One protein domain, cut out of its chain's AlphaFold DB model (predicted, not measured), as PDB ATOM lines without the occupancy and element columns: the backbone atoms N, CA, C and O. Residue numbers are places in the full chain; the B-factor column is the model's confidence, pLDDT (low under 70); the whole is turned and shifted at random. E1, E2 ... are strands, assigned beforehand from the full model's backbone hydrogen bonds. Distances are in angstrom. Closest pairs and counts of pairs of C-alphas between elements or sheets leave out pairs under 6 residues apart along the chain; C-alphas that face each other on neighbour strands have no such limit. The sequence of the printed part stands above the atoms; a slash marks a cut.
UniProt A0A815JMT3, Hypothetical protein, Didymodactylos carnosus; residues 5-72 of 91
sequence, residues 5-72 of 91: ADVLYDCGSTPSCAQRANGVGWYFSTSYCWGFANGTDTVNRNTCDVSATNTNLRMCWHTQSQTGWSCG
ATOM      1  N   ALA A   5      67.602 133.663 -36.986       94.19
ATOM      2  CA  ALA A   5      66.158 133.693 -36.769       94.19
ATOM      3  C   ALA A   5      65.713 134.849 -35.855       94.19
ATOM      4  O   ALA A   5      64.665 135.432 -36.107       94.19
ATOM      5  N   ASP A   6      66.515 135.224 -34.853       94.75
ATOM      6  CA  ASP A   6      66.211 136.370 -33.989       94.75
ATOM      7  C   ASP A   6      66.415 137.695 -34.728       94.75
ATOM      8  O   ASP A   6      65.601 138.609 -34.639       94.75
ATOM      9  N   VAL A   7      67.510 137.782 -35.489       94.25
ATOM     10  CA  VAL A   7      67.888 138.983 -36.248       94.25
ATOM     11  C   VAL A   7      66.874 139.294 -37.352       94.25
ATOM     12  O   VAL A   7      66.641 140.462 -37.659       94.25
ATOM     13  N   LEU A   8      66.293 138.252 -37.953       95.19
ATOM     14  CA  LEU A   8      65.340 138.340 -39.061       95.19
ATOM     15  C   LEU A   8      63.891 138.061 -38.636       95.19
ATOM     16  O   LEU A   8      63.048 137.830 -39.502       95.19
ATOM     17  N   TYR A   9      63.590 138.077 -37.335       96.50
ATOM     18  CA  TYR A   9      62.213 137.973 -36.862       96.50
ATOM     19  C   TYR A   9      61.381 139.126 -37.440       96.50
ATOM     20  O   TYR A   9      61.711 140.302 -37.247       96.50
ATOM     21  N   ASP A  10      60.321 138.789 -38.176       97.50
ATOM     22  CA  ASP A  10      59.500 139.782 -38.860       97.50
ATOM     23  C   ASP A  10      58.556 140.483 -37.880       97.50
ATOM     24  O   ASP A  10      57.607 139.910 -37.347       97.50
ATOM     25  N   CYS A  11      58.822 141.763 -37.669       97.12
ATOM     26  CA  CYS A  11      58.038 142.653 -36.829       97.12
ATOM     27  C   CYS A  11      56.881 143.338 -37.575       97.12
ATOM     28  O   CYS A  11      56.132 144.115 -36.969       97.12
ATOM     29  N   GLY A  12      56.745 143.109 -38.886       95.81
ATOM     30  CA  GLY A  12      55.710 143.712 -39.715       95.81
ATOM     31  C   GLY A  12      55.714 145.237 -39.603       95.81
ATOM     32  O   GLY A  12      56.752 145.881 -39.782       95.81
ATOM     33  N   SER A  13      54.553 145.812 -39.286       94.69
ATOM     34  CA  SER A  13      54.340 147.254 -39.100       94.69
ATOM     35  C   SER A  13      54.246 147.692 -37.633       94.69
ATOM     36  O   SER A  13      53.982 148.864 -37.375       94.69
ATOM     37  N   THR A  14      54.463 146.794 -36.664       96.38
ATOM     38  CA  THR A  14      54.340 147.123 -35.233       96.38
ATOM     39  C   THR A  14      55.495 148.033 -34.796       96.38
ATOM     40  O   THR A  14      56.641 147.569 -34.778       96.38
ATOM     41  N   PRO A  15      55.247 149.298 -34.390       95.88
ATOM     42  CA  PRO A  15      56.328 150.261 -34.160       95.88
ATOM     43  C   PRO A  15      57.297 149.878 -33.035       95.88
ATOM     44  O   PRO A  15      58.482 150.197 -33.102       95.88
ATOM     45  N   SER A  16      56.798 149.182 -32.013       96.50
ATOM     46  CA  SER A  16      57.545 148.803 -30.810       96.50
ATOM     47  C   SER A  16      58.106 147.382 -30.839       96.50
ATOM     48  O   SER A  16      58.656 146.928 -29.834       96.50
ATOM     49  N   CYS A  17      57.926 146.643 -31.936       97.31
ATOM     50  CA  CYS A  17      58.374 145.258 -32.003       97.31
ATOM     51  C   CYS A  17      59.904 145.170 -32.026       97.31
ATOM     52  O   CYS A  17      60.565 145.841 -32.822       97.31
ATOM     53  N   ALA A  18      60.437 144.313 -31.155       97.06
ATOM     54  CA  ALA A  18      61.837 143.925 -31.115       97.06
ATOM     55  C   ALA A  18      61.974 142.506 -30.553       97.06
ATOM     56  O   ALA A  18      61.497 142.218 -29.453       97.06
ATOM     57  N   GLN A  19      62.665 141.644 -31.289       97.00
ATOM     58  CA  GLN A  19      63.068 140.316 -30.860       97.00
ATOM     59  C   GLN A  19      64.345 140.421 -30.022       97.00
ATOM     60  O   GLN A  19      65.400 140.846 -30.499       97.00
ATOM     61  N   ARG A  20      64.248 140.072 -28.737       96.12
ATOM     62  CA  ARG A  20      65.354 140.212 -27.783       96.12
ATOM     63  C   ARG A  20      66.213 138.950 -27.779       96.12
ATOM     64  O   ARG A  20      65.729 137.881 -27.427       96.12
ATOM     65  N   ALA A  21      67.494 139.089 -28.109       94.81
ATOM     66  CA  ALA A  21      68.463 137.996 -28.079       94.81
ATOM     67  C   ALA A  21      69.852 138.513 -27.694       94.81
ATOM     68  O   ALA A  21      70.327 139.511 -28.240       94.81
ATOM     69  N   ASN A  22      70.523 137.825 -26.763       92.69
ATOM     70  CA  ASN A  22      71.891 138.139 -26.326       92.69
ATOM     71  C   ASN A  22      72.095 139.618 -25.935       92.69
ATOM     72  O   ASN A  22      73.088 140.233 -26.317       92.69
ATOM     73  N   GLY A  23      71.129 140.200 -25.212       94.75
ATOM     74  CA  GLY A  23      71.188 141.595 -24.756       94.75
ATOM     75  C   GLY A  23      70.935 142.647 -25.842       94.75
ATOM     76  O   GLY A  23      71.143 143.829 -25.589       94.75
ATOM     77  N   VAL A  24      70.469 142.248 -27.030       96.00
ATOM     78  CA  VAL A  24      70.154 143.143 -28.155       96.00
ATOM     79  C   VAL A  24      68.684 142.996 -28.535       96.00
ATOM     80  O   VAL A  24      68.165 141.881 -28.586       96.00
ATOM     81  N   GLY A  25      68.007 144.111 -28.796       97.25
ATOM     82  CA  GLY A  25      66.675 144.132 -29.392       97.25
ATOM     83  C   GLY A  25      66.793 144.255 -30.904       97.25
ATOM     84  O   GLY A  25      67.043 145.350 -31.402       97.25
ATOM     85  N   TRP A  26      66.636 143.147 -31.624       97.00
ATOM     86  CA  TRP A  26      66.634 143.110 -33.084       97.00
ATOM     87  C   TRP A  26      65.246 143.404 -33.624       97.00
ATOM     88  O   TRP A  26      64.248 142.982 -33.051       97.00
ATOM     89  N   TYR A  27      65.156 144.097 -34.748       97.38
ATOM     90  CA  TYR A  27      63.883 144.286 -35.427       97.38
ATOM     91  C   TYR A  27      64.101 144.274 -36.928       97.38
ATOM     92  O   TYR A  27      64.984 144.955 -37.440       97.38
ATOM     93  N   PHE A  28      63.270 143.519 -37.631       97.00
ATOM     94  CA  PHE A  28      63.307 143.407 -39.078       97.00
ATOM     95  C   PHE A  28      61.885 143.506 -39.630       97.00
ATOM     96  O   PHE A  28      60.913 143.195 -38.949       97.00
ATOM     97  N   SER A  29      61.744 144.030 -40.838       96.31
ATOM     98  CA  SER A  29      60.537 143.926 -41.656       96.31
ATOM     99  C   SER A  29      60.918 144.302 -43.069       96.31
ATOM    100  O   SER A  29      61.603 145.300 -43.270       96.31
ATOM    101  N   THR A  30      60.449 143.547 -44.055       94.44
ATOM    102  CA  THR A  30      60.714 143.846 -45.468       94.44
ATOM    103  C   THR A  30      60.073 145.159 -45.918       94.44
ATOM    104  O   THR A  30      60.604 145.815 -46.814       94.44
ATOM    105  N   SER A  31      58.990 145.596 -45.269       92.00
ATOM    106  CA  SER A  31      58.205 146.774 -45.652       92.00
ATOM    107  C   SER A  31      58.502 148.037 -44.842       92.00
ATOM    108  O   SER A  31      57.794 149.030 -44.988       92.00
ATOM    109  N   TYR A  32      59.516 148.012 -43.974       93.81
ATOM    110  CA  TYR A  32      59.726 149.085 -43.009       93.81
ATOM    111  C   TYR A  32      61.218 149.357 -42.784       93.81
ATOM    112  O   TYR A  32      61.829 150.156 -43.498       93.81
ATOM    113  N   CYS A  33      61.831 148.674 -41.819       95.81
ATOM    114  CA  CYS A  33      63.210 148.894 -41.433       95.81
ATOM    115  C   CYS A  33      63.840 147.655 -40.804       95.81
ATOM    116  O   CYS A  33      63.160 146.747 -40.315       95.81
ATOM    117  N   TRP A  34      65.167 147.660 -40.806       95.62
ATOM    118  CA  TRP A  34      66.003 146.709 -40.101       95.62
ATOM    119  C   TRP A  34      66.985 147.475 -39.220       95.62
ATOM    120  O   TRP A  34      67.479 148.545 -39.587       95.62
ATOM    121  N   GLY A  35      67.234 146.948 -38.033       95.44
ATOM    122  CA  GLY A  35      68.198 147.514 -37.118       95.44
ATOM    123  C   GLY A  35      68.241 146.793 -35.785       95.44
ATOM    124  O   GLY A  35      67.756 145.667 -35.634       95.44
ATOM    125  N   PHE A  36      68.847 147.472 -34.822       96.38
ATOM    126  CA  PHE A  36      68.944 147.007 -33.452       96.38
ATOM    127  C   PHE A  36      68.929 148.175 -32.470       96.38
ATOM    128  O   PHE A  36      69.298 149.299 -32.813       96.38
ATOM    129  N   ALA A  37      68.562 147.870 -31.231       97.25
ATOM    130  CA  ALA A  37      68.744 148.724 -30.065       97.25
ATOM    131  C   ALA A  37      69.301 147.898 -28.895       97.25
ATOM    132  O   ALA A  37      69.334 146.662 -28.946       97.25
ATOM    133  N   ASN A  38      69.702 148.569 -27.814       97.06
ATOM    134  CA  ASN A  38      70.009 147.898 -26.554       97.06
ATOM    135  C   ASN A  38      68.821 147.012 -26.124       97.06
ATOM    136  O   ASN A  38      67.657 147.393 -26.252       97.06
ATOM    137  N   GLY A  39      69.104 145.814 -25.617       96.31
ATOM    138  CA  GLY A  39      68.122 144.771 -25.331       96.31
ATOM    139  C   GLY A  39      67.127 145.079 -24.223       96.31
ATOM    140  O   GLY A  39      66.257 144.247 -23.992       96.31
ATOM    141  N   THR A  40      67.196 146.237 -23.574       96.06
ATOM    142  CA  THR A  40      66.176 146.748 -22.639       96.06
ATOM    143  C   THR A  40      65.400 147.938 -23.190       96.06
ATOM    144  O   THR A  40      64.376 148.315 -22.628       96.06
ATOM    145  N   ASP A  41      65.860 148.527 -24.291       97.38
ATOM    146  CA  ASP A  41      65.288 149.761 -24.805       97.38
ATOM    147  C   ASP A  41      63.965 149.500 -25.522       97.38
ATOM    148  O   ASP A  41      63.697 148.413 -26.055       97.38
ATOM    149  N   THR A  42      63.134 150.539 -25.530       95.94
ATOM    150  CA  THR A  42      61.975 150.633 -26.408       95.94
ATOM    151  C   THR A  42      62.413 151.169 -27.766       95.94
ATOM    152  O   THR A  42      63.170 152.143 -27.860       95.94
ATOM    153  N   VAL A  43      61.889 150.541 -28.812       97.38
ATOM    154  CA  VAL A  43      62.063 150.944 -30.207       97.38
ATOM    155  C   VAL A  43      60.844 151.757 -30.632       97.38
ATOM    156  O   VAL A  43      59.729 151.461 -30.200       97.38
ATOM    157  N   ASN A  44      61.037 152.772 -31.469       96.44
ATOM    158  CA  ASN A  44      59.929 153.490 -32.094       96.44
ATOM    159  C   ASN A  44      60.153 153.548 -33.601       96.44
ATOM    160  O   ASN A  44      60.769 154.482 -34.108       96.44
ATOM    161  N   ARG A  45      59.676 152.525 -34.311       94.75
ATOM    162  CA  ARG A  45      59.779 152.434 -35.764       94.75
ATOM    163  C   ARG A  45      58.697 153.306 -36.408       94.75
ATOM    164  O   ARG A  45      57.614 152.813 -36.701       94.75
ATOM    165  N   ASN A  46      59.000 154.579 -36.650       92.38
ATOM    166  CA  ASN A  46      58.228 155.473 -37.517       92.38
ATOM    167  C   ASN A  46      58.975 155.596 -38.852       92.38
ATOM    168  O   ASN A  46      59.856 156.437 -38.984       92.38
ATOM    169  N   THR A  47      58.714 154.661 -39.769       89.31
ATOM    170  CA  THR A  47      59.530 154.267 -40.946       89.31
ATOM    171  C   THR A  47      60.956 153.778 -40.642       89.31
ATOM    172  O   THR A  47      61.428 152.858 -41.302       89.31
ATOM    173  N   CYS A  48      61.611 154.288 -39.599       94.75
ATOM    174  CA  CYS A  48      62.801 153.725 -38.955       94.75
ATOM    175  C   CYS A  48      62.762 154.004 -37.442       94.75
ATOM    176  O   CYS A  48      61.884 154.719 -36.971       94.75
ATOM    177  N   ASP A  49      63.688 153.437 -36.664       96.19
ATOM    178  CA  ASP A  49      63.783 153.699 -35.227       96.19
ATOM    179  C   ASP A  49      64.229 155.142 -34.951       96.19
ATOM    180  O   ASP A  49      65.371 155.524 -35.227       96.19
ATOM    181  N   VAL A  50      63.313 155.933 -34.395       95.56
ATOM    182  CA  VAL A  50      63.523 157.341 -34.022       95.56
ATOM    183  C   VAL A  50      63.682 157.543 -32.516       95.56
ATOM    184  O   VAL A  50      63.751 158.679 -32.054       95.56
ATOM    185  N   SER A  51      63.718 156.469 -31.718       95.56
ATOM    186  CA  SER A  51      63.844 156.611 -30.265       95.56
ATOM    187  C   SER A  51      65.191 157.247 -29.868       95.56
ATOM    188  O   SER A  51      66.219 157.093 -30.540       95.56
ATOM    189  N   ALA A  52      65.153 158.021 -28.782       93.12
ATOM    190  CA  ALA A  52      66.264 158.821 -28.267       93.12
ATOM    191  C   ALA A  52      66.947 158.188 -27.036       93.12
ATOM    192  O   ALA A  52      67.808 158.803 -26.412       93.12
ATOM    193  N   THR A  53      66.574 156.960 -26.667       95.12
ATOM    194  CA  THR A  53      67.159 156.244 -25.523       95.12
ATOM    195  C   THR A  53      68.485 155.594 -25.917       95.12
ATOM    196  O   THR A  53      68.547 154.961 -26.965       95.12
ATOM    197  N   ASN A  54      69.546 155.732 -25.110       95.19
ATOM    198  CA  ASN A  54      70.871 155.134 -25.366       95.19
ATOM    199  C   ASN A  54      71.280 155.218 -26.844       95.19
ATOM    200  O   ASN A  54      71.522 154.204 -27.501       95.19
ATOM    201  N   THR A  55      71.249 156.423 -27.418       93.56
ATOM    202  CA  THR A  55      71.324 156.578 -28.878       93.56
ATOM    203  C   THR A  55      72.604 156.011 -29.479       93.56
ATOM    204  O   THR A  55      72.594 155.583 -30.617       93.56
ATOM    205  N   ASN A  56      73.686 155.906 -28.716       95.12
ATOM    206  CA  ASN A  56      74.930 155.254 -29.118       95.12
ATOM    207  C   ASN A  56      74.838 153.717 -29.269       95.12
ATOM    208  O   ASN A  56      75.747 153.122 -29.839       95.12
ATOM    209  N   LEU A  57      73.773 153.073 -28.782       95.31
ATOM    210  CA  LEU A  57      73.571 151.615 -28.787       95.31
ATOM    211  C   LEU A  57      72.464 151.166 -29.757       95.31
ATOM    212  O   LEU A  57      71.810 150.146 -29.535       95.31
ATOM    213  N   ARG A  58      72.228 151.935 -30.825       95.06
ATOM    214  CA  ARG A  58      71.185 151.663 -31.823       95.06
ATOM    215  C   ARG A  58      71.643 151.970 -33.246       95.06
ATOM    216  O   ARG A  58      72.498 152.827 -33.474       95.06
ATOM    217  N   MET A  59      71.039 151.288 -34.210       95.00
ATOM    218  CA  MET A  59      71.229 151.531 -35.640       95.00
ATOM    219  C   MET A  59      69.951 151.177 -36.381       95.00
ATOM    220  O   MET A  59      69.313 150.181 -36.052       95.00
ATOM    221  N   CYS A  60      69.592 151.946 -37.404       95.31
ATOM    222  CA  CYS A  60      68.439 151.638 -38.237       95.31
ATOM    223  C   CYS A  60      68.678 152.016 -39.696       95.31
ATOM    224  O   CYS A  60      69.308 153.030 -40.009       95.31
ATOM    225  N   TRP A  61      68.119 151.220 -40.599       94.12
ATOM    226  CA  TRP A  61      67.965 151.571 -42.001       94.12
ATOM    227  C   TRP A  61      66.641 151.065 -42.554       94.12
ATOM    228  O   TRP A  61      66.098 150.056 -42.104       94.12
ATOM    229  N   HIS A  62      66.130 151.772 -43.552       93.62
ATOM    230  CA  HIS A  62      64.934 151.356 -44.269       93.62
ATOM    231  C   HIS A  62      65.253 150.107 -45.098       93.62
ATOM    232  O   HIS A  62      66.334 150.006 -45.676       93.62
ATOM    233  N   THR A  63      64.328 149.156 -45.182       92.81
ATOM    234  CA  THR A  63      64.505 147.952 -46.020       92.81
ATOM    235  C   THR A  63      64.072 148.168 -47.462       92.81
ATOM    236  O   THR A  63      64.578 147.505 -48.362       92.81
ATOM    237  N   GLN A  64      63.150 149.104 -47.689       89.62
ATOM    238  CA  GLN A  64      62.626 149.434 -49.017       89.62
ATOM    239  C   GLN A  64      63.480 150.462 -49.770       89.62
ATOM    240  O   GLN A  64      63.256 150.702 -50.953       89.62
ATOM    241  N   SER A  65      64.462 151.076 -49.106       79.44
ATOM    242  CA  SER A  65      65.422 151.977 -49.743       79.44
ATOM    243  C   SER A  65      66.842 151.544 -49.406       79.44
ATOM    244  O   SER A  65      67.085 150.868 -48.411       79.44
ATOM    245  N   GLN A  66      67.808 151.938 -50.232       71.94
ATOM    246  CA  GLN A  66      69.206 151.570 -50.000       71.94
ATOM    247  C   GLN A  66      69.879 152.440 -48.923       71.94
ATOM    248  O   GLN A  66      71.049 152.221 -48.601       71.94
ATOM    249  N   THR A  67      69.168 153.400 -48.324       81.88
ATOM    250  CA  THR A  67      69.763 154.445 -47.485       81.88
ATOM    251  C   THR A  67      69.718 154.093 -45.994       81.88
ATOM    252  O   THR A  67      68.841 153.372 -45.513       81.88
ATOM    253  N   GLY A  68      70.732 154.539 -45.250       87.88
ATOM    254  CA  GLY A  68      70.763 154.421 -43.790       87.88
ATOM    255  C   GLY A  68      69.893 155.492 -43.134       87.88
ATOM    256  O   GLY A  68      69.733 156.571 -43.691       87.88
ATOM    257  N   TRP A  69      69.340 155.227 -41.950       93.06
ATOM    258  CA  TRP A  69      68.672 156.260 -41.149       93.06
ATOM    259  C   TRP A  69      69.569 156.747 -40.016       93.06
ATOM    260  O   TRP A  69      69.803 157.949 -39.898       93.06
ATOM    261  N   SER A  70      70.082 155.825 -39.203       93.75
ATOM    262  CA  SER A  70      70.871 156.159 -38.020       93.75
ATOM    263  C   SER A  70      72.063 155.235 -37.827       93.75
ATOM    264  O   SER A  70      71.987 154.038 -38.106       93.75
ATOM    265  N   CYS A  71      73.149 155.805 -37.311       92.25
ATOM    266  CA  CYS A  71      74.317 155.104 -36.793       92.25
ATOM    267  C   CYS A  71      74.657 155.718 -35.434       92.25
ATOM    268  O   CYS A  71      75.182 156.833 -35.357       92.25
ATOM    269  N   GLY A  72      74.292 155.029 -34.354       92.12
ATOM    270  CA  GLY A  72      74.397 155.593 -33.019       92.12
ATOM    271  C   GLY A  72      73.569 156.879 -32.877       92.12
ATOM    272  O   GLY A  72      72.429 156.973 -33.343       92.12
TER     273      GLY A  72
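AT A GLANCE: This is residues 5 to 72 of the 91 residues of the protein "Hypothetical protein" of Didymodactylos carnosus (UniProt A0A815JMT3). With little regular structure, the domain is one gently twisted sheet of five short strands, with the loops of residues 14 to 17 and 43 to 51 over one face and the other face bare. It is a meander, each strand the antiparallel neighbour of the one before, in the order E1 E2 E3 E4 E5. The 68 printed residues have no named helix; the class is all strand, with 21 residues in named elements, under half. The whole is compact, radius of gyration of the C-alphas 10.3 A, spanning 26 by 23 by 16 A.

IN THESE COORDINATES: E1, residues 19 to 21, begins at C-alpha 19 (63.068, 140.316, -30.860). E2 is residues 24 to 27, E3 residues 33 to 38, 16.4 A long, and E4 residues 59 to 62, 10.7 A. E5, residues 68 to 71, ends at C-alpha 71 (74.317, 155.104, -36.793).

HOW THE PARTS SIT: Edge strand E1 forms a hairpin with E2; N 19 and O 26 are 2.7 A apart. Within hydrogen-bond range are also N 25 and O 37, 2.9 A, between E2 and E3, N 34 and O 61, 2.9 A, between E3 and E4, and N 69 and O 60, 2.9 A, between E4 and edge strand E5.

THE WHOLE: The farthest C-alphas, Asn 22 and Ser 65, are 28.0 A apart. The link E3 to E4 is long. The printed part has no cut, and no printed residue is under 70 in pLDDT.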